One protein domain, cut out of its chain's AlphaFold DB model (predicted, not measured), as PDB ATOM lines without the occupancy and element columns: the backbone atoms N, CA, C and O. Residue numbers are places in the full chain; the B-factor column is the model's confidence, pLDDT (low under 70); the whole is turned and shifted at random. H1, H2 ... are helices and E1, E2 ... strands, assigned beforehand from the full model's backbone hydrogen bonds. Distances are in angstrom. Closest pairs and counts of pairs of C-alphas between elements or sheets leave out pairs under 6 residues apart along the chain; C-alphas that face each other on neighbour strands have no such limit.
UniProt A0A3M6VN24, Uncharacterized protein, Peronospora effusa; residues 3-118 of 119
ATOM      1  N   ILE A   3     -20.035   5.133  28.607       92.88
ATOM      2  CA  ILE A   3     -21.371   4.731  28.156       92.88
ATOM      3  C   ILE A   3     -22.169   5.982  27.834       92.88
ATOM      4  O   ILE A   3     -22.164   6.946  28.607       92.88
ATOM      5  N   LYS A   4     -22.898   5.963  26.721       93.75
ATOM      6  CA  LYS A   4     -23.852   7.021  26.404       93.75
ATOM      7  C   LYS A   4     -25.229   6.623  26.914       93.75
ATOM      8  O   LYS A   4     -25.749   5.573  26.555       93.75
ATOM      9  N   VAL A   5     -25.831   7.477  27.731       93.56
ATOM     10  CA  VAL A   5     -27.180   7.272  28.254       93.56
ATOM     11  C   VAL A   5     -28.145   8.229  27.574       93.56
ATOM     12  O   VAL A   5     -27.892   9.429  27.526       93.56
ATOM     13  N   LEU A   6     -29.254   7.703  27.062       90.81
ATOM     14  CA  LEU A   6     -30.337   8.450  26.432       90.81
ATOM     15  C   LEU A   6     -31.559   8.460  27.356       90.81
ATOM     16  O   LEU A   6     -31.993   7.416  27.845       90.81
ATOM     17  N   TYR A   7     -32.154   9.632  27.555       88.44
ATOM     18  CA  TYR A   7     -33.338   9.796  28.392       88.44
ATOM     19  C   TYR A   7     -34.547  10.201  27.562       88.44
ATOM     20  O   TYR A   7     -34.521  11.178  26.803       88.44
ATOM     21  N   PHE A   8     -35.652   9.496  27.781       83.94
ATOM     22  CA  PHE A   8     -36.922   9.763  27.120       83.94
ATOM     23  C   PHE A   8     -38.031  10.046  28.133       83.94
ATOM     24  O   PHE A   8     -37.963   9.641  29.295       83.94
ATOM     25  N   ALA A   9     -39.061  10.759  27.665       82.31
ATOM     26  CA  ALA A   9     -40.302  11.023  28.394       82.31
ATOM     27  C   ALA A   9     -40.070  11.431  29.868       82.31
ATOM     28  O   ALA A   9     -39.280  12.344  30.105       82.31
ATOM     29  N   SER A  10     -40.716  10.785  30.849       79.44
ATOM     30  CA  SER A  10     -40.627  11.192  32.261       79.44
ATOM     31  C   SER A  10     -39.206  11.143  32.826       79.44
ATOM     32  O   SER A  10     -38.842  12.037  33.579       79.44
ATOM     33  N   ALA A  11     -38.359  10.194  32.403       83.81
ATOM     34  CA  ALA A  11     -36.955  10.185  32.822       83.81
ATOM     35  C   ALA A  11     -36.240  11.466  32.373       83.81
ATOM     36  O   ALA A  11     -35.532  12.090  33.156       83.81
ATOM     37  N   ARG A  12     -36.481  11.915  31.137       86.75
ATOM     38  CA  ARG A  12     -35.945  13.185  30.633       86.75
ATOM     39  C   ARG A  12     -36.561  14.403  31.316       86.75
ATOM     40  O   ARG A  12     -35.861  15.393  31.498       86.75
ATOM     41  N   GLU A  13     -37.848  14.376  31.642       85.88
ATOM     42  CA  GLU A  13     -38.507  15.486  32.346       85.88
ATOM     43  C   GLU A  13     -37.952  15.657  33.763       85.88
ATOM     44  O   GLU A  13     -37.691  16.782  34.182       85.88
ATOM     45  N   GLU A  14     -37.715  14.552  34.471       87.56
ATOM     46  CA  GLU A  14     -37.184  14.569  35.835       87.56
ATOM     47  C   GLU A  14     -35.673  14.833  35.878       87.56
ATOM     48  O   GLU A  14     -35.200  15.591  36.724       87.56
ATOM     49  N   ILE A  15     -34.897  14.242  34.966       91.44
ATOM     50  CA  ILE A  15     -33.436  14.421  34.909       91.44
ATOM     51  C   ILE A  15     -33.067  15.748  34.225       91.44
ATOM     52  O   ILE A  15     -32.039  16.347  34.531       91.44
ATOM     53  N   GLY A  16     -33.900  16.236  33.305       91.25
ATOM     54  CA  GLY A  16     -33.682  17.474  32.552       91.25
ATOM     55  C   GLY A  16     -32.685  17.353  31.392       91.25
ATOM     56  O   GLY A  16     -32.450  18.331  30.680       91.25
ATOM     57  N   LEU A  17     -32.117  16.167  31.164       90.94
ATOM     58  CA  LEU A  17     -31.143  15.891  30.107       90.94
ATOM     59  C   LEU A  17     -31.765  15.029  29.009       90.94
ATOM     60  O   LEU A  17     -32.614  14.184  29.275       90.94
ATOM     61  N   ARG A  18     -31.342  15.243  27.759       88.12
ATOM     62  CA  ARG A  18     -31.688  14.355  26.631       88.12
ATOM     63  C   ARG A  18     -30.768  13.150  26.565       88.12
ATOM     64  O   ARG A  18     -31.218  12.045  26.297       88.12
ATOM     65  N   GLU A  19     -29.492  13.397  26.798       92.62
ATOM     66  CA  GLU A  19     -28.450  12.393  26.798       92.62
ATOM     67  C   GLU A  19     -27.304  12.852  27.691       92.62
ATOM     68  O   GLU A  19     -27.147  14.049  27.956       92.62
ATOM     69  N   GLU A  20     -26.498  11.902  28.140       94.75
ATOM     70  CA  GLU A  20     -25.237  12.175  28.809       94.75
ATOM     71  C   GLU A  20     -24.229  11.051  28.582       94.75
ATOM     72  O   GLU A  20     -24.580   9.946  28.173       94.75
ATOM     73  N   LYS A  21     -22.962  11.338  28.875       93.88
ATOM     74  CA  LYS A  21     -21.886  10.350  28.865       93.88
ATOM     75  C   LYS A  21     -21.471  10.055  30.295       93.88
ATOM     76  O   LYS A  21     -21.154  10.977  31.050       93.88
ATOM     77  N   LEU A  22     -21.469   8.780  30.663       91.44
ATOM     78  CA  LEU A  22     -21.091   8.309  31.988       91.44
ATOM     79  C   LEU A  22     -19.826   7.469  31.913       91.44
ATOM     80  O   LEU A  22     -19.694   6.586  31.072       91.44
ATOM     81  N   GLN A  23     -18.908   7.743  32.833       88.19
ATOM     82  CA  GLN A  23     -17.714   6.935  33.026       88.19
ATOM     83  C   GLN A  23     -18.039   5.830  34.030       88.19
ATOM     84  O   GLN A  23     -18.250   6.101  35.213       88.19
ATOM     85  N   LEU A  24     -18.092   4.590  33.550       83.69
ATOM     86  CA  LEU A  24     -18.183   3.406  34.395       83.69
ATOM     87  C   LEU A  24     -16.776   2.865  34.677       83.69
ATOM     88  O   LEU A  24     -15.919   2.882  33.783       83.69
ATOM     89  N   PRO A  25     -16.518   2.352  35.894       79.00
ATOM     90  CA  PRO A  25     -15.264   1.676  36.189       79.00
ATOM     91  C   PRO A  25     -15.048   0.519  35.208       79.00
ATOM     92  O   PRO A  25     -15.930  -0.323  35.054       79.00
ATOM     93  N   ASP A  26     -13.866   0.451  34.589       63.34
ATOM     94  CA  ASP A  26     -13.434  -0.699  33.784       63.34
ATOM     95  C   ASP A  26     -13.195  -1.901  34.697       63.34
ATOM     96  O   ASP A  26     -12.078  -2.211  35.112       63.34
ATOM     97  N   LYS A  27     -14.281  -2.555  35.092       61.34
ATOM     98  CA  LYS A  27     -14.252  -3.844  35.768       61.34
ATOM     99  C   LYS A  27     -15.256  -4.749  35.086       61.34
ATOM    100  O   LYS A  27     -16.295  -4.293  34.621       61.34
ATOM    101  N   SER A  28     -14.950  -6.041  35.079       61.97
ATOM    102  CA  SER A  28     -15.720  -7.143  34.487       61.97
ATOM    103  C   SER A  28     -17.163  -7.305  35.008       61.97
ATOM    104  O   SER A  28     -17.768  -8.347  34.800       61.97
ATOM    105  N   SER A  29     -17.697  -6.312  35.722       69.38
ATOM    106  CA  SER A  29     -19.016  -6.272  36.349       69.38
ATOM    107  C   SER A  29     -19.862  -5.076  35.894       69.38
ATOM    108  O   SER A  29     -20.881  -4.805  36.522       69.38
ATOM    109  N   ALA A  30     -19.445  -4.312  34.877       84.75
ATOM    110  CA  ALA A  30     -20.284  -3.252  34.323       84.75
ATOM    111  C   ALA A  30     -21.485  -3.888  33.609       84.75
ATOM    112  O   ALA A  30     -21.334  -4.538  32.579       84.75
ATOM    113  N   THR A  31     -22.666  -3.729  34.194       91.00
ATOM    114  CA  THR A  31     -23.934  -4.273  33.695       91.00
ATOM    115  C   THR A  31     -25.001  -3.189  33.665       91.00
ATOM    116  O   THR A  31     -24.847  -2.147  34.314       91.00
ATOM    117  N   LEU A  32     -26.110  -3.444  32.970       89.56
ATOM    118  CA  LEU A  32     -27.283  -2.570  33.015       89.56
ATOM    119  C   LEU A  32     -27.795  -2.350  34.451       89.56
ATOM    120  O   LEU A  32     -28.112  -1.216  34.805       89.56
ATOM    121  N   ALA A  33     -27.765  -3.374  35.310       89.25
ATOM    122  CA  ALA A  33     -28.075  -3.266  36.739       89.25
ATOM    123  C   ALA A  33     -27.178  -2.240  37.449       89.25
ATOM    124  O   ALA A  33     -27.642  -1.384  38.205       89.25
ATOM    125  N   SER A  34     -25.870  -2.321  37.192       89.56
ATOM    126  CA  SER A  34     -24.872  -1.436  37.798       89.56
ATOM    127  C   SER A  34     -25.054   0.008  37.326       89.56
ATOM    128  O   SER A  34     -24.957   0.942  38.123       89.56
ATOM    129  N   LEU A  35     -25.370   0.191  36.040       90.81
ATOM    130  CA  LEU A  35     -25.697   1.492  35.464       90.81
ATOM    131  C   LEU A  35     -26.982   2.067  36.076       90.81
ATOM    132  O   LEU A  35     -26.998   3.236  36.452       90.81
ATOM    133  N   ARG A  36     -28.032   1.253  36.234       90.44
ATOM    134  CA  ARG A  36     -29.289   1.651  36.886       90.44
ATOM    135  C   ARG A  36     -29.042   2.161  38.304       90.44
ATOM    136  O   ARG A  36     -29.543   3.224  38.660       90.44
ATOM    137  N   HIS A  37     -28.248   1.431  39.085       89.94
ATOM    138  CA  HIS A  37     -27.894   1.825  40.449       89.94
ATOM    139  C   HIS A  37     -27.164   3.172  40.468       89.94
ATOM    140  O   HIS A  37     -27.544   4.074  41.208       89.94
ATOM    141  N   LEU A  38     -26.170   3.342  39.590       91.06
ATOM    142  CA  LEU A  38     -25.421   4.592  39.472       91.06
ATOM    143  C   LEU A  38     -26.334   5.769  39.109       91.06
ATOM    144  O   LEU A  38     -26.216   6.847  39.689       91.06
ATOM    145  N   LEU A  39     -27.259   5.571  38.168       91.69
ATOM    146  CA  LEU A  39     -28.236   6.588  37.787       91.69
ATOM    147  C   LEU A  39     -29.173   6.949  38.945       91.69
ATOM    148  O   LEU A  39     -29.453   8.131  39.139       91.69
ATOM    149  N   GLY A  40     -29.620   5.961  39.723       91.06
ATOM    150  CA  GLY A  40     -30.432   6.179  40.923       91.06
ATOM    151  C   GLY A  40     -29.701   6.995  41.992       91.06
ATOM    152  O   GLY A  40     -30.272   7.938  42.535       91.06
ATOM    153  N   ASP A  41     -28.419   6.702  42.226       92.06
ATOM    154  CA  ASP A  41     -27.573   7.462  43.153       92.06
ATOM    155  C   ASP A  41     -27.303   8.889  42.659       92.06
ATOM    156  O   ASP A  41     -27.262   9.839  43.446       92.06
ATOM    157  N   LYS A  42     -27.119   9.056  41.344       92.75
ATOM    158  CA  LYS A  42     -26.846  10.355  40.719       92.75
ATOM    159  C   LYS A  42     -28.081  11.254  40.683       92.75
ATOM    160  O   LYS A  42     -27.960  12.464  40.878       92.75
ATOM    161  N   TYR A  43     -29.257  10.676  40.448       93.88
ATOM    162  CA  TYR A  43     -30.535  11.380  40.352       93.88
ATOM    163  C   TYR A  43     -31.540  10.814  41.363       93.88
ATOM    164  O   TYR A  43     -32.536  10.202  40.973       93.88
ATOM    165  N   PRO A  44     -31.335  11.052  42.671       92.62
ATOM    166  CA  PRO A  44     -32.182  10.481  43.716       92.62
ATOM    167  C   PRO A  44     -33.643  10.936  43.610       92.62
ATOM    168  O   PRO A  44     -34.550  10.209  44.009       92.62
ATOM    169  N   HIS A  45     -33.897  12.117  43.034       89.75
ATOM    170  CA  HIS A  45     -35.251  12.601  42.760       89.75
ATOM    171  C   HIS A  45     -35.962  11.815  41.653       89.75
ATOM    172  O   HIS A  45     -37.182  11.723  41.701       89.75
ATOM    173  N   ALA A  46     -35.212  11.225  40.717       88.69
ATOM    174  CA  ALA A  46     -35.720  10.409  39.615       88.69
ATOM    175  C   ALA A  46     -35.537   8.897  39.858       88.69
ATOM    176  O   ALA A  46     -35.894   8.093  38.998       88.69
ATOM    177  N   ALA A  47     -34.990   8.483  41.009       89.00
ATOM    178  CA  ALA A  47     -34.613   7.095  41.282       89.00
ATOM    179  C   ALA A  47     -35.784   6.113  41.130       89.00
ATOM    180  O   ALA A  47     -35.635   5.078  40.490       89.00
ATOM    181  N   SER A  48     -36.977   6.460  41.630       86.81
ATOM    182  CA  SER A  48     -38.168   5.609  41.471       86.81
ATOM    183  C   SER A  48     -38.569   5.426  40.007       86.81
ATOM    184  O   SER A  48     -38.980   4.337  39.603       86.81
ATOM    185  N   THR A  49     -38.433   6.478  39.204       86.06
ATOM    186  CA  THR A  49     -38.701   6.433  37.767       86.06
ATOM    187  C   THR A  49     -37.648   5.582  37.065       86.06
ATOM    188  O   THR A  49     -38.010   4.659  36.338       86.06
ATOM    189  N   ILE A  50     -36.365   5.803  37.367       88.62
ATOM    190  CA  ILE A  50     -35.236   5.020  36.850       88.62
ATOM    191  C   ILE A  50     -35.401   3.536  37.180       88.62
ATOM    192  O   ILE A  50     -35.208   2.722  36.292       88.62
ATOM    193  N   GLU A  51     -35.794   3.159  38.398       86.81
ATOM    194  CA  GLU A  51     -36.027   1.759  38.788       86.81
ATOM    195  C   GLU A  51     -37.201   1.109  38.047       86.81
ATOM    196  O   GLU A  51     -37.162  -0.081  37.749       86.81
ATOM    197  N   SER A  52     -38.245   1.879  37.740       83.75
ATOM    198  CA  SER A  52     -39.453   1.360  37.088       83.75
ATOM    199  C   SER A  52     -39.356   1.258  35.563       83.75
ATOM    200  O   SER A  52     -40.163   0.564  34.943       83.75
ATOM    201  N   ILE A  53     -38.401   1.964  34.950       82.00
ATOM    202  CA  ILE A  53     -38.269   2.062  33.496       82.00
ATOM    203  C   ILE A  53     -37.398   0.924  32.950       82.00
ATOM    204  O   ILE A  53     -36.295   0.696  33.458       82.00
ATOM    205  N   PRO A  54     -37.831   0.221  31.890       82.44
ATOM    206  CA  PRO A  54     -36.970  -0.725  31.193       82.44
ATOM    207  C   PRO A  54     -35.788  -0.020  30.505       82.44
ATOM    208  O   PRO A  54     -35.928   1.077  29.957       82.44
ATOM    209  N   LEU A  55     -34.625  -0.671  30.514       85.81
ATOM    210  CA  LEU A  55     -33.429  -0.197  29.820       85.81
ATOM    211  C   LEU A  55     -33.308  -0.884  28.461       85.81
ATOM    212  O   LEU A  55     -33.516  -2.093  28.343       85.81
ATOM    213  N   ALA A  56     -32.953  -0.111  27.439       84.44
ATOM    214  CA  ALA A  56     -32.584  -0.625  26.127       84.44
ATOM    215  C   ALA A  56     -31.094  -0.431  25.881       84.44
ATOM    216  O   ALA A  56     -30.605   0.689  25.933       84.44
ATOM    217  N   HIS A  57     -30.390  -1.521  25.610       88.75
ATOM    218  CA  HIS A  57     -28.985  -1.570  25.230       88.75
ATOM    219  C   HIS A  57     -28.882  -1.650  23.710       88.75
ATOM    220  O   HIS A  57     -29.477  -2.526  23.095       88.75
ATOM    221  N   ASN A  58     -28.182  -0.703  23.086       85.38
ATOM    222  CA  ASN A  58     -28.002  -0.635  21.632       85.38
ATOM    223  C   ASN A  58     -29.323  -0.762  20.846       85.38
ATOM    224  O   ASN A  58     -29.424  -1.489  19.862       85.38
ATOM    225  N   LEU A  59     -30.345  -0.025  21.298       76.81
ATOM    226  CA  LEU A  59     -31.704  -0.013  20.740       76.81
ATOM    227  C   LEU A  59     -32.493  -1.325  20.906       76.81
ATOM    228  O   LEU A  59     -33.573  -1.486  20.330       76.81
ATOM    229  N   GLU A  60     -32.003  -2.238  21.739       76.12
ATOM    230  CA  GLU A  60     -32.682  -3.469  22.114       76.12
ATOM    231  C   GLU A  60     -32.880  -3.505  23.626       76.12
ATOM    232  O   GLU A  60     -31.940  -3.441  24.415       76.12
ATOM    233  N   TYR A  61     -34.131  -3.593  24.066       71.31
ATOM    234  CA  TYR A  61     -34.412  -3.852  25.473       71.31
ATOM    235  C   TYR A  61     -33.662  -5.088  25.951       71.31
ATOM    236  O   TYR A  61     -33.555  -6.094  25.252       71.31
ATOM    237  N   SER A  62     -33.121  -4.976  27.149       77.19
ATOM    238  CA  SER A  62     -32.196  -5.953  27.686       77.19
ATOM    239  C   SER A  62     -32.465  -6.136  29.165       77.19
ATOM    240  O   SER A  62     -32.919  -5.217  29.849       77.19
ATOM    241  N   GLU A  63     -32.214  -7.345  29.651       78.69
ATOM    242  CA  GLU A  63     -32.276  -7.621  31.078       78.69
ATOM    243  C   GLU A  63     -31.106  -6.944  31.794       78.69
ATOM    244  O   GLU A  63     -30.032  -6.738  31.228       78.69
ATOM    245  N   ASP A  64     -31.306  -6.624  33.067       79.88
ATOM    246  CA  ASP A  64     -30.340  -5.887  33.881       79.88
ATOM    247  C   ASP A  64     -28.968  -6.612  34.004       79.88
ATOM    248  O   ASP A  64     -27.954  -5.984  34.320       79.88
ATOM    249  N   ASP A  65     -28.905  -7.906  33.682       84.62
ATOM    250  CA  ASP A  65     -27.698  -8.738  33.717       84.62
ATOM    251  C   ASP A  65     -26.781  -8.567  32.488       84.62
ATOM    252  O   ASP A  65     -25.659  -9.083  32.479       84.62
ATOM    253  N   VAL A  66     -27.222  -7.844  31.450       86.81
ATOM    254  CA  VAL A  66     -26.414  -7.617  30.242       86.81
ATOM    255  C   VAL A  66     -25.156  -6.823  30.581       86.81
ATOM    256  O   VAL A  66     -25.214  -5.753  31.194       86.81
ATOM    257  N   ALA A  67     -24.009  -7.368  30.170       88.88
ATOM    258  CA  ALA A  67     -22.708  -6.736  30.319       88.88
ATOM    259  C   ALA A  67     -22.552  -5.578  29.326       88.88
ATOM    260  O   ALA A  67     -22.830  -5.731  28.139       88.88
ATOM    261  N   LEU A  68     -22.070  -4.445  29.829       88.19
ATOM    262  CA  LEU A  68     -21.785  -3.251  29.044       88.19
ATOM    263  C   LEU A  68     -20.316  -3.221  28.626       88.19
ATOM    264  O   LEU A  68     -19.426  -3.631  29.380       88.19
ATOM    265  N   VAL A  69     -20.073  -2.695  27.432       88.44
ATOM    266  CA  VAL A  69     -18.749  -2.421  26.882       88.44
ATOM    267  C   VAL A  69     -18.599  -0.941  26.543       88.44
ATOM    268  O   VAL A  69     -19.562  -0.180  26.479       88.44
ATOM    269  N   ASP A  70     -17.351  -0.518  26.354       88.69
ATOM    270  CA  ASP A  70     -17.024   0.859  25.989       88.69
ATOM    271  C   ASP A  70     -17.711   1.284  24.686       88.69
ATOM    272  O   ASP A  70     -17.646   0.576  23.680       88.69
ATOM    273  N   GLY A  71     -18.363   2.447  24.716       87.94
ATOM    274  CA  GLY A  71     -19.097   3.005  23.584       87.94
ATOM    275  C   GLY A  71     -20.554   2.555  23.462       87.94
ATOM    276  O   GLY A  71     -21.233   3.048  22.565       87.94
ATOM    277  N   ASP A  72     -21.050   1.680  24.344       90.81
ATOM    278  CA  ASP A  72     -22.452   1.259  24.305       90.81
ATOM    279  C   ASP A  72     -23.419   2.423  24.547       90.81
ATOM    280  O   ASP A  72     -23.174   3.341  25.345       90.81
ATOM    281  N   GLU A  73     -24.571   2.338  23.883       90.44
ATOM    282  CA  GLU A  73     -25.690   3.249  24.081       90.44
ATOM    283  C   GLU A  73     -26.776   2.566  24.917       90.44
ATOM    284  O   GLU A  73     -27.256   1.482  24.585       90.44
ATOM    285  N   VAL A  74     -27.192   3.212  26.007       90.88
ATOM    286  CA  VAL A  74     -28.273   2.730  26.871       90.88
ATOM    287  C   VAL A  74     -29.382   3.765  26.949       90.88
ATOM    288  O   VAL A  74     -29.148   4.915  27.300       90.88
ATOM    289  N   ALA A  75     -30.615   3.367  26.670       87.38
ATOM    290  CA  ALA A  75     -31.773   4.242  26.692       87.38
ATOM    291  C   ALA A  75     -32.748   3.878  27.818       87.38
ATOM    292  O   ALA A  75     -33.121   2.718  27.981       87.38
ATOM    293  N   LEU A  76     -33.202   4.891  28.560       85.44
ATOM    294  CA  LEU A  76     -34.308   4.785  29.511       85.44
ATOM    295  C   LEU A  76     -35.600   5.084  28.761       85.44
ATOM    296  O   LEU A  76     -35.921   6.249  28.502       85.44
ATOM    297  N   ILE A  77     -36.324   4.032  28.390       71.44
ATOM    298  CA  ILE A  77     -37.491   4.148  27.520       71.44
ATOM    299  C   ILE A  77     -38.716   3.728  28.307       71.44
ATOM    300  O   ILE A  77     -38.877   2.566  28.675       71.44
ATOM    301  N   LEU A  78     -39.602   4.692  28.559       62.00
ATOM    302  CA  LEU A  78     -40.926   4.350  29.048       62.00
ATOM    303  C   LEU A  78     -41.631   3.452  28.026       62.00
ATOM    304  O   LEU A  78     -41.519   3.691  26.821       62.00
ATOM    305  N   PRO A  79     -42.447   2.497  28.492       53.91
ATOM    306  CA  PRO A  79     -43.429   1.876  27.629       53.91
ATOM    307  C   PRO A  79     -44.318   2.979  27.043       53.91
ATOM    308  O   PRO A  79     -45.025   3.666  27.782       53.91
ATOM    309  N   PHE A  80     -44.221   3.231  25.737       47.66
ATOM    310  CA  PHE A  80     -44.972   4.319  25.117       47.66
ATOM    311  C   PHE A  80     -46.470   4.114  25.358       47.66
ATOM    312  O   PHE A  80     -47.049   3.109  24.953       47.66
ATOM    313  N   SER A  81     -47.110   5.103  25.976       39.88
ATOM    314  CA  SER A  81     -48.549   5.303  25.880       39.88
ATOM    315  C   SER A  81     -48.785   6.528  25.007       39.88
ATOM    316  O   SER A  81     -48.779   7.658  25.500       39.88
ATOM    317  N   ASP A  82     -48.990   6.320  23.711       37.94
ATOM    318  CA  ASP A  82     -49.612   7.335  22.868       37.94
ATOM    319  C   ASP A  82     -50.990   7.683  23.466       37.94
ATOM    320  O   ASP A  82     -51.935   6.894  23.442       37.94
ATOM    321  N   GLY A  83     -51.100   8.870  24.070       41.19
ATOM    322  CA  GLY A  83     -52.379   9.559  24.253       41.19
ATOM    323  C   GLY A  83     -53.241   9.254  25.485       41.19
ATOM    324  O   GLY A  83     -54.385   9.711  25.510       41.19
ATOM    325  N   CYS A  84     -52.769   8.579  26.536       37.59
ATOM    326  CA  CYS A  84     -53.575   8.457  27.762       37.59
ATOM    327  C   CYS A  84     -53.192   9.499  28.818       37.59
ATOM    328  O   CYS A  84     -52.148   9.413  29.456       37.59
ATOM    329  N   ARG A  85     -54.097  10.460  29.056       41.97
ATOM    330  CA  ARG A  85     -54.117  11.277  30.278       41.97
ATOM    331  C   ARG A  85     -54.073  10.361  31.504       41.97
ATOM    332  O   ARG A  85     -55.113   9.865  31.931       41.97
ATOM    333  N   LEU A  86     -52.904  10.182  32.106       35.44
ATOM    334  CA  LEU A  86     -52.797   9.579  33.427       35.44
ATOM    335  C   LEU A  86     -52.669  10.686  34.463       35.44
ATOM    336  O   LEU A  86     -51.608  11.233  34.732       35.44
ATOM    337  N   HIS A  87     -53.820  11.009  35.042       30.62
ATOM    338  CA  HIS A  87     -53.905  11.658  36.337       30.62
ATOM    339  C   HIS A  87     -53.391  10.653  37.387       30.62
ATOM    340  O   HIS A  87     -54.015   9.595  37.541       30.62
ATOM    341  N   PRO A  88     -52.292  10.912  38.118       35.03
ATOM    342  CA  PRO A  88     -51.781   9.956  39.091       35.03
ATOM    343  C   PRO A  88     -52.601  10.052  40.384       35.03
ATOM    344  O   PRO A  88     -52.187  10.650  41.372       35.03
ATOM    345  N   SER A  89     -53.792   9.449  40.403       31.44
ATOM    346  CA  SER A  89     -54.507   9.203  41.659       31.44
ATOM    347  C   SER A  89     -54.074   7.862  42.237       31.44
ATOM    348  O   SER A  89     -54.533   6.798  41.820       31.44
ATOM    349  N   LYS A  90     -53.186   7.944  43.234       46.22
ATOM    350  CA  LYS A  90     -52.736   6.835  44.078       46.22
ATOM    351  C   LYS A  90     -53.930   5.997  44.555       46.22
ATOM    352  O   LYS A  90     -54.736   6.465  45.355       46.22
ATOM    353  N   ARG A  91     -54.009   4.729  44.151       33.72
ATOM    354  CA  ARG A  91     -54.780   3.712  44.880       33.72
ATOM    355  C   ARG A  91     -53.939   2.461  45.061       33.72
ATOM    356  O   ARG A  91     -53.581   1.795  44.099       33.72
ATOM    357  N   LYS A  92     -53.659   2.163  46.333       43.84
ATOM    358  CA  LYS A  92     -53.168   0.873  46.819       43.84
ATOM    359  C   LYS A  92     -54.015  -0.240  46.202       43.84
ATOM    360  O   LYS A  92     -55.218  -0.277  46.456       43.84
ATOM    361  N   ILE A  93     -53.402  -1.160  45.465       39.91
ATOM    362  CA  ILE A  93     -54.047  -2.427  45.122       39.91
ATOM    363  C   ILE A  93     -53.263  -3.560  45.765       39.91
ATOM    364  O   ILE A  93     -52.093  -3.812  45.500       39.91
ATOM    365  N   SER A  94     -53.978  -4.182  46.696       37.22
ATOM    366  CA  SER A  94     -53.650  -5.380  47.438       37.22
ATOM    367  C   SER A  94     -53.315  -6.556  46.519       37.22
ATOM    368  O   SER A  94     -53.986  -6.792  45.519       37.22
ATOM    369  N   ARG A  95     -52.320  -7.334  46.955       49.50
ATOM    370  CA  ARG A  95     -51.905  -8.654  46.465       49.50
ATOM    371  C   ARG A  95     -53.052  -9.486  45.863       49.50
ATOM    372  O   ARG A  95     -53.836 -10.062  46.616       49.50
ATOM    373  N   ARG A  96     -53.083  -9.651  44.533       37.69
ATOM    374  CA  ARG A  96     -53.630 -10.836  43.838       37.69
ATOM    375  C   ARG A  96     -52.879 -11.074  42.520       37.69
ATOM    376  O   ARG A  96     -52.890 -10.233  41.633       37.69
ATOM    377  N   LYS A  97     -52.247 -12.248  42.443       45.69
ATOM    378  CA  LYS A  97     -51.557 -12.873  41.298       45.69
ATOM    379  C   LYS A  97     -52.330 -12.666  39.991       45.69
ATOM    380  O   LYS A  97     -53.492 -13.048  40.007       45.69
ATOM    381  N   HIS A  98     -51.742 -12.157  38.902       36.25
ATOM    382  CA  HIS A  98     -52.322 -12.256  37.548       36.25
ATOM    383  C   HIS A  98     -51.239 -12.151  36.462       36.25
ATOM    384  O   HIS A  98     -50.649 -11.093  36.281       36.25
ATOM    385  N   ALA A  99     -51.081 -13.226  35.685       38.31
ATOM    386  CA  ALA A  99     -50.291 -13.352  34.453       38.31
ATOM    387  C   ALA A  99     -50.824 -12.495  33.270       38.31
ATOM    388  O   ALA A  99     -50.761 -12.896  32.114       38.31
ATOM    389  N   ARG A 100     -51.428 -11.335  33.563       36.59
ATOM    390  CA  ARG A 100     -51.865 -10.329  32.578       36.59
ATOM    391  C   ARG A 100     -50.802  -9.256  32.336       36.59
ATOM    392  O   ARG A 100     -50.846  -8.616  31.295       36.59
ATOM    393  N   SER A 101     -49.873  -9.085  33.276       48.59
ATOM    394  CA  SER A 101     -48.751  -8.151  33.166       48.59
ATOM    395  C   SER A 101     -47.842  -8.492  31.989       48.59
ATOM    396  O   SER A 101     -47.450  -7.602  31.251       48.59
ATOM    397  N   ASP A 102     -47.570  -9.775  31.764       44.25
ATOM    398  CA  ASP A 102     -46.462 -10.180  30.890       44.25
ATOM    399  C   ASP A 102     -46.784  -9.966  29.404       44.25
ATOM    400  O   ASP A 102     -45.933  -9.526  28.643       44.25
ATOM    401  N   GLN A 103     -48.040 -10.181  28.992       45.88
ATOM    402  CA  GLN A 103     -48.467  -9.928  27.610       45.88
ATOM    403  C   GLN A 103     -48.589  -8.431  27.299       45.88
ATOM    404  O   GLN A 103     -48.340  -8.007  26.170       45.88
ATOM    405  N   GLU A 104     -49.006  -7.631  28.281       50.41
ATOM    406  CA  GLU A 104     -49.083  -6.178  28.129       50.41
ATOM    407  C   GLU A 104     -47.677  -5.591  28.011       50.41
ATOM    408  O   GLU A 104     -47.432  -4.809  27.097       50.41
ATOM    409  N   LEU A 105     -46.748  -6.064  28.848       51.72
ATOM    410  CA  LEU A 105     -45.326  -5.733  28.789       51.72
ATOM    411  C   LEU A 105     -44.685  -6.166  27.462       51.72
ATOM    412  O   LEU A 105     -43.965  -5.370  26.872       51.72
ATOM    413  N   ASP A 106     -44.991  -7.357  26.940       56.19
ATOM    414  CA  ASP A 106     -44.499  -7.825  25.631       56.19
ATOM    415  C   ASP A 106     -45.029  -6.975  24.459       56.19
ATOM    416  O   ASP A 106     -44.299  -6.651  23.519       56.19
ATOM    417  N   ASN A 107     -46.291  -6.546  24.513       58.69
ATOM    418  CA  ASN A 107     -46.863  -5.670  23.485       58.69
ATOM    419  C   ASN A 107     -46.242  -4.271  23.531       58.69
ATOM    420  O   ASN A 107     -45.843  -3.723  22.505       58.69
ATOM    421  N   ILE A 108     -46.120  -3.728  24.737       59.00
ATOM    422  CA  ILE A 108     -45.393  -2.500  25.044       59.00
ATOM    423  C   ILE A 108     -43.958  -2.555  24.491       59.00
ATOM    424  O   ILE A 108     -43.492  -1.605  23.858       59.00
ATOM    425  N   TYR A 109     -43.280  -3.686  24.690       62.00
ATOM    426  CA  TYR A 109     -41.905  -3.930  24.273       62.00
ATOM    427  C   TYR A 109     -41.775  -3.909  22.749       62.00
ATOM    428  O   TYR A 109     -40.944  -3.184  22.200       62.00
ATOM    429  N   LYS A 110     -42.655  -4.633  22.046       62.19
ATOM    430  CA  LYS A 110     -42.710  -4.658  20.574       62.19
ATOM    431  C   LYS A 110     -43.001  -3.280  19.978       62.19
ATOM    432  O   LYS A 110     -42.388  -2.890  18.979       62.19
ATOM    433  N   SER A 111     -43.908  -2.524  20.595       60.81
ATOM    434  CA  SER A 111     -44.233  -1.161  20.167       60.81
ATOM    435  C   SER A 111     -43.046  -0.218  20.338       60.81
ATOM    436  O   SER A 111     -42.702   0.515  19.411       60.81
ATOM    437  N   ALA A 112     -42.362  -0.271  21.477       61.78
ATOM    438  CA  ALA A 112     -41.221   0.597  21.710       61.78
ATOM    439  C   ALA A 112     -39.981   0.213  20.882       61.78
ATOM    440  O   ALA A 112     -39.282   1.108  20.411       61.78
ATOM    441  N   GLN A 113     -39.753  -1.074  20.590       61.22
ATOM    442  CA  GLN A 113     -38.698  -1.507  19.660       61.22
ATOM    443  C   GLN A 113     -38.921  -0.969  18.235       61.22
ATOM    444  O   GLN A 113     -37.972  -0.667  17.513       61.22
ATOM    445  N   THR A 114     -40.182  -0.806  17.827       63.12
ATOM    446  CA  THR A 114     -40.525  -0.181  16.541       63.12
ATOM    447  C   THR A 114     -40.143   1.300  16.524       63.12
ATOM    448  O   THR A 114     -39.618   1.779  15.526       63.12
ATOM    449  N   LEU A 115     -40.354   2.020  17.629       61.12
ATOM    450  CA  LEU A 115     -40.032   3.448  17.740       61.12
ATOM    451  C   LEU A 115     -38.529   3.713  17.854       61.12
ATOM    452  O   LEU A 115     -38.033   4.665  17.264       61.12
ATOM    453  N   LEU A 116     -37.799   2.834  18.540       58.72
ATOM    454  CA  LEU A 116     -36.337   2.838  18.597       58.72
ATOM    455  C   LEU A 116     -35.678   2.775  17.213       58.72
ATOM    456  O   LEU A 116     -34.638   3.380  17.007       58.72
ATOM    457  N   ARG A 117     -36.297   2.081  16.251       59.88
ATOM    458  CA  ARG A 117     -35.821   2.027  14.857       59.88
ATOM    459  C   ARG A 117     -36.144   3.280  14.038       59.88
ATOM    460  O   ARG A 117     -35.673   3.388  12.909       59.88
ATOM    461  N   LEU A 118     -37.003   4.162  14.548       59.06
ATOM    462  CA  LEU A 118     -37.478   5.363  13.853       59.06
ATOM    463  C   LEU A 118     -36.825   6.658  14.361       59.06
ATOM    464  O   LEU A 118     -37.037   7.703  13.745       59.06
TER     465      LEU A 118
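Overview. This is residues 3 to 118 of the 119 residues of an uncharacterized protein of Peronospora effusa (UniProt A0A3M6VN24). A small twisted four-strand sheet has helix H2 crossing one face, with H3 side by side with H2 and H1 next to H3 near the ends of E1 and E4. Residues 82 to 103 stick out in a large loop leading into H4, a helix apart from the other three. The 116 printed residues run E1 H1 E2 H2 H3 E3 E4 H4; the sheet, E2 E1 E4 E3, is mixed, and so is the class, with under half of the residues, 57, in named elements. The whole is compact, radius of gyration of the C-alphas 15.1 A, spanning 42 by 29 by 29 A.

Arrangement. E1, residues 3 to 7, is antiparallel to E2, residues 19 to 23, with N 5 and O 20 2.8 A apart. E1 is parallel to E4, residues 73 to 76, with N 6 and O 74 at 2.8 A. E4 and E3, residues 55 to 57, form an antiparallel hairpin, with N 56 and O 75 at 2.9 A. H2, residues 32 to 42, is on one face, giving two layers, at a height over the sheet of 8.4 A, across the strands. H2 and H3, residues 47 to 52, form a helical hairpin and touch, closest C-alphas Gly 40 and Ala 47, 4.3 A. E2, H2 H3 and E3 make a split strand-helix-strand unit, two strands of one sheet with helices between them along the chain and with E1 and E4 between them in the sheet, and its crossover is right-handed. H1, residues 9 to 15, only grazes the sheet and only just touches H3, with 3 pairs of C-alphas within 8 A. H4, residues 101 to 116, is only just not on the sheet, with 4 pairs within 10 A. Every O i to N i+4 pair is within hydrogen-bond range in H1, H2, H3 and H4.

Along the chain. E1 begins at C-alpha 3 (-21.371, 4.731, 28.156) and is 13.0 A long. H2 is 15.1 A long; H4, 22.1 A, ends at C-alpha 116 (-36.337, 2.838, 18.597).

Size, cuts and confidence. The C-alphas farthest apart, Asp 26 and Arg 91, are 43.0 A apart. The printed part has no cut; links E3 to E4 and E4 to H4 are long. Residues 26 to 29 and 78 to 118 have pLDDT under 70.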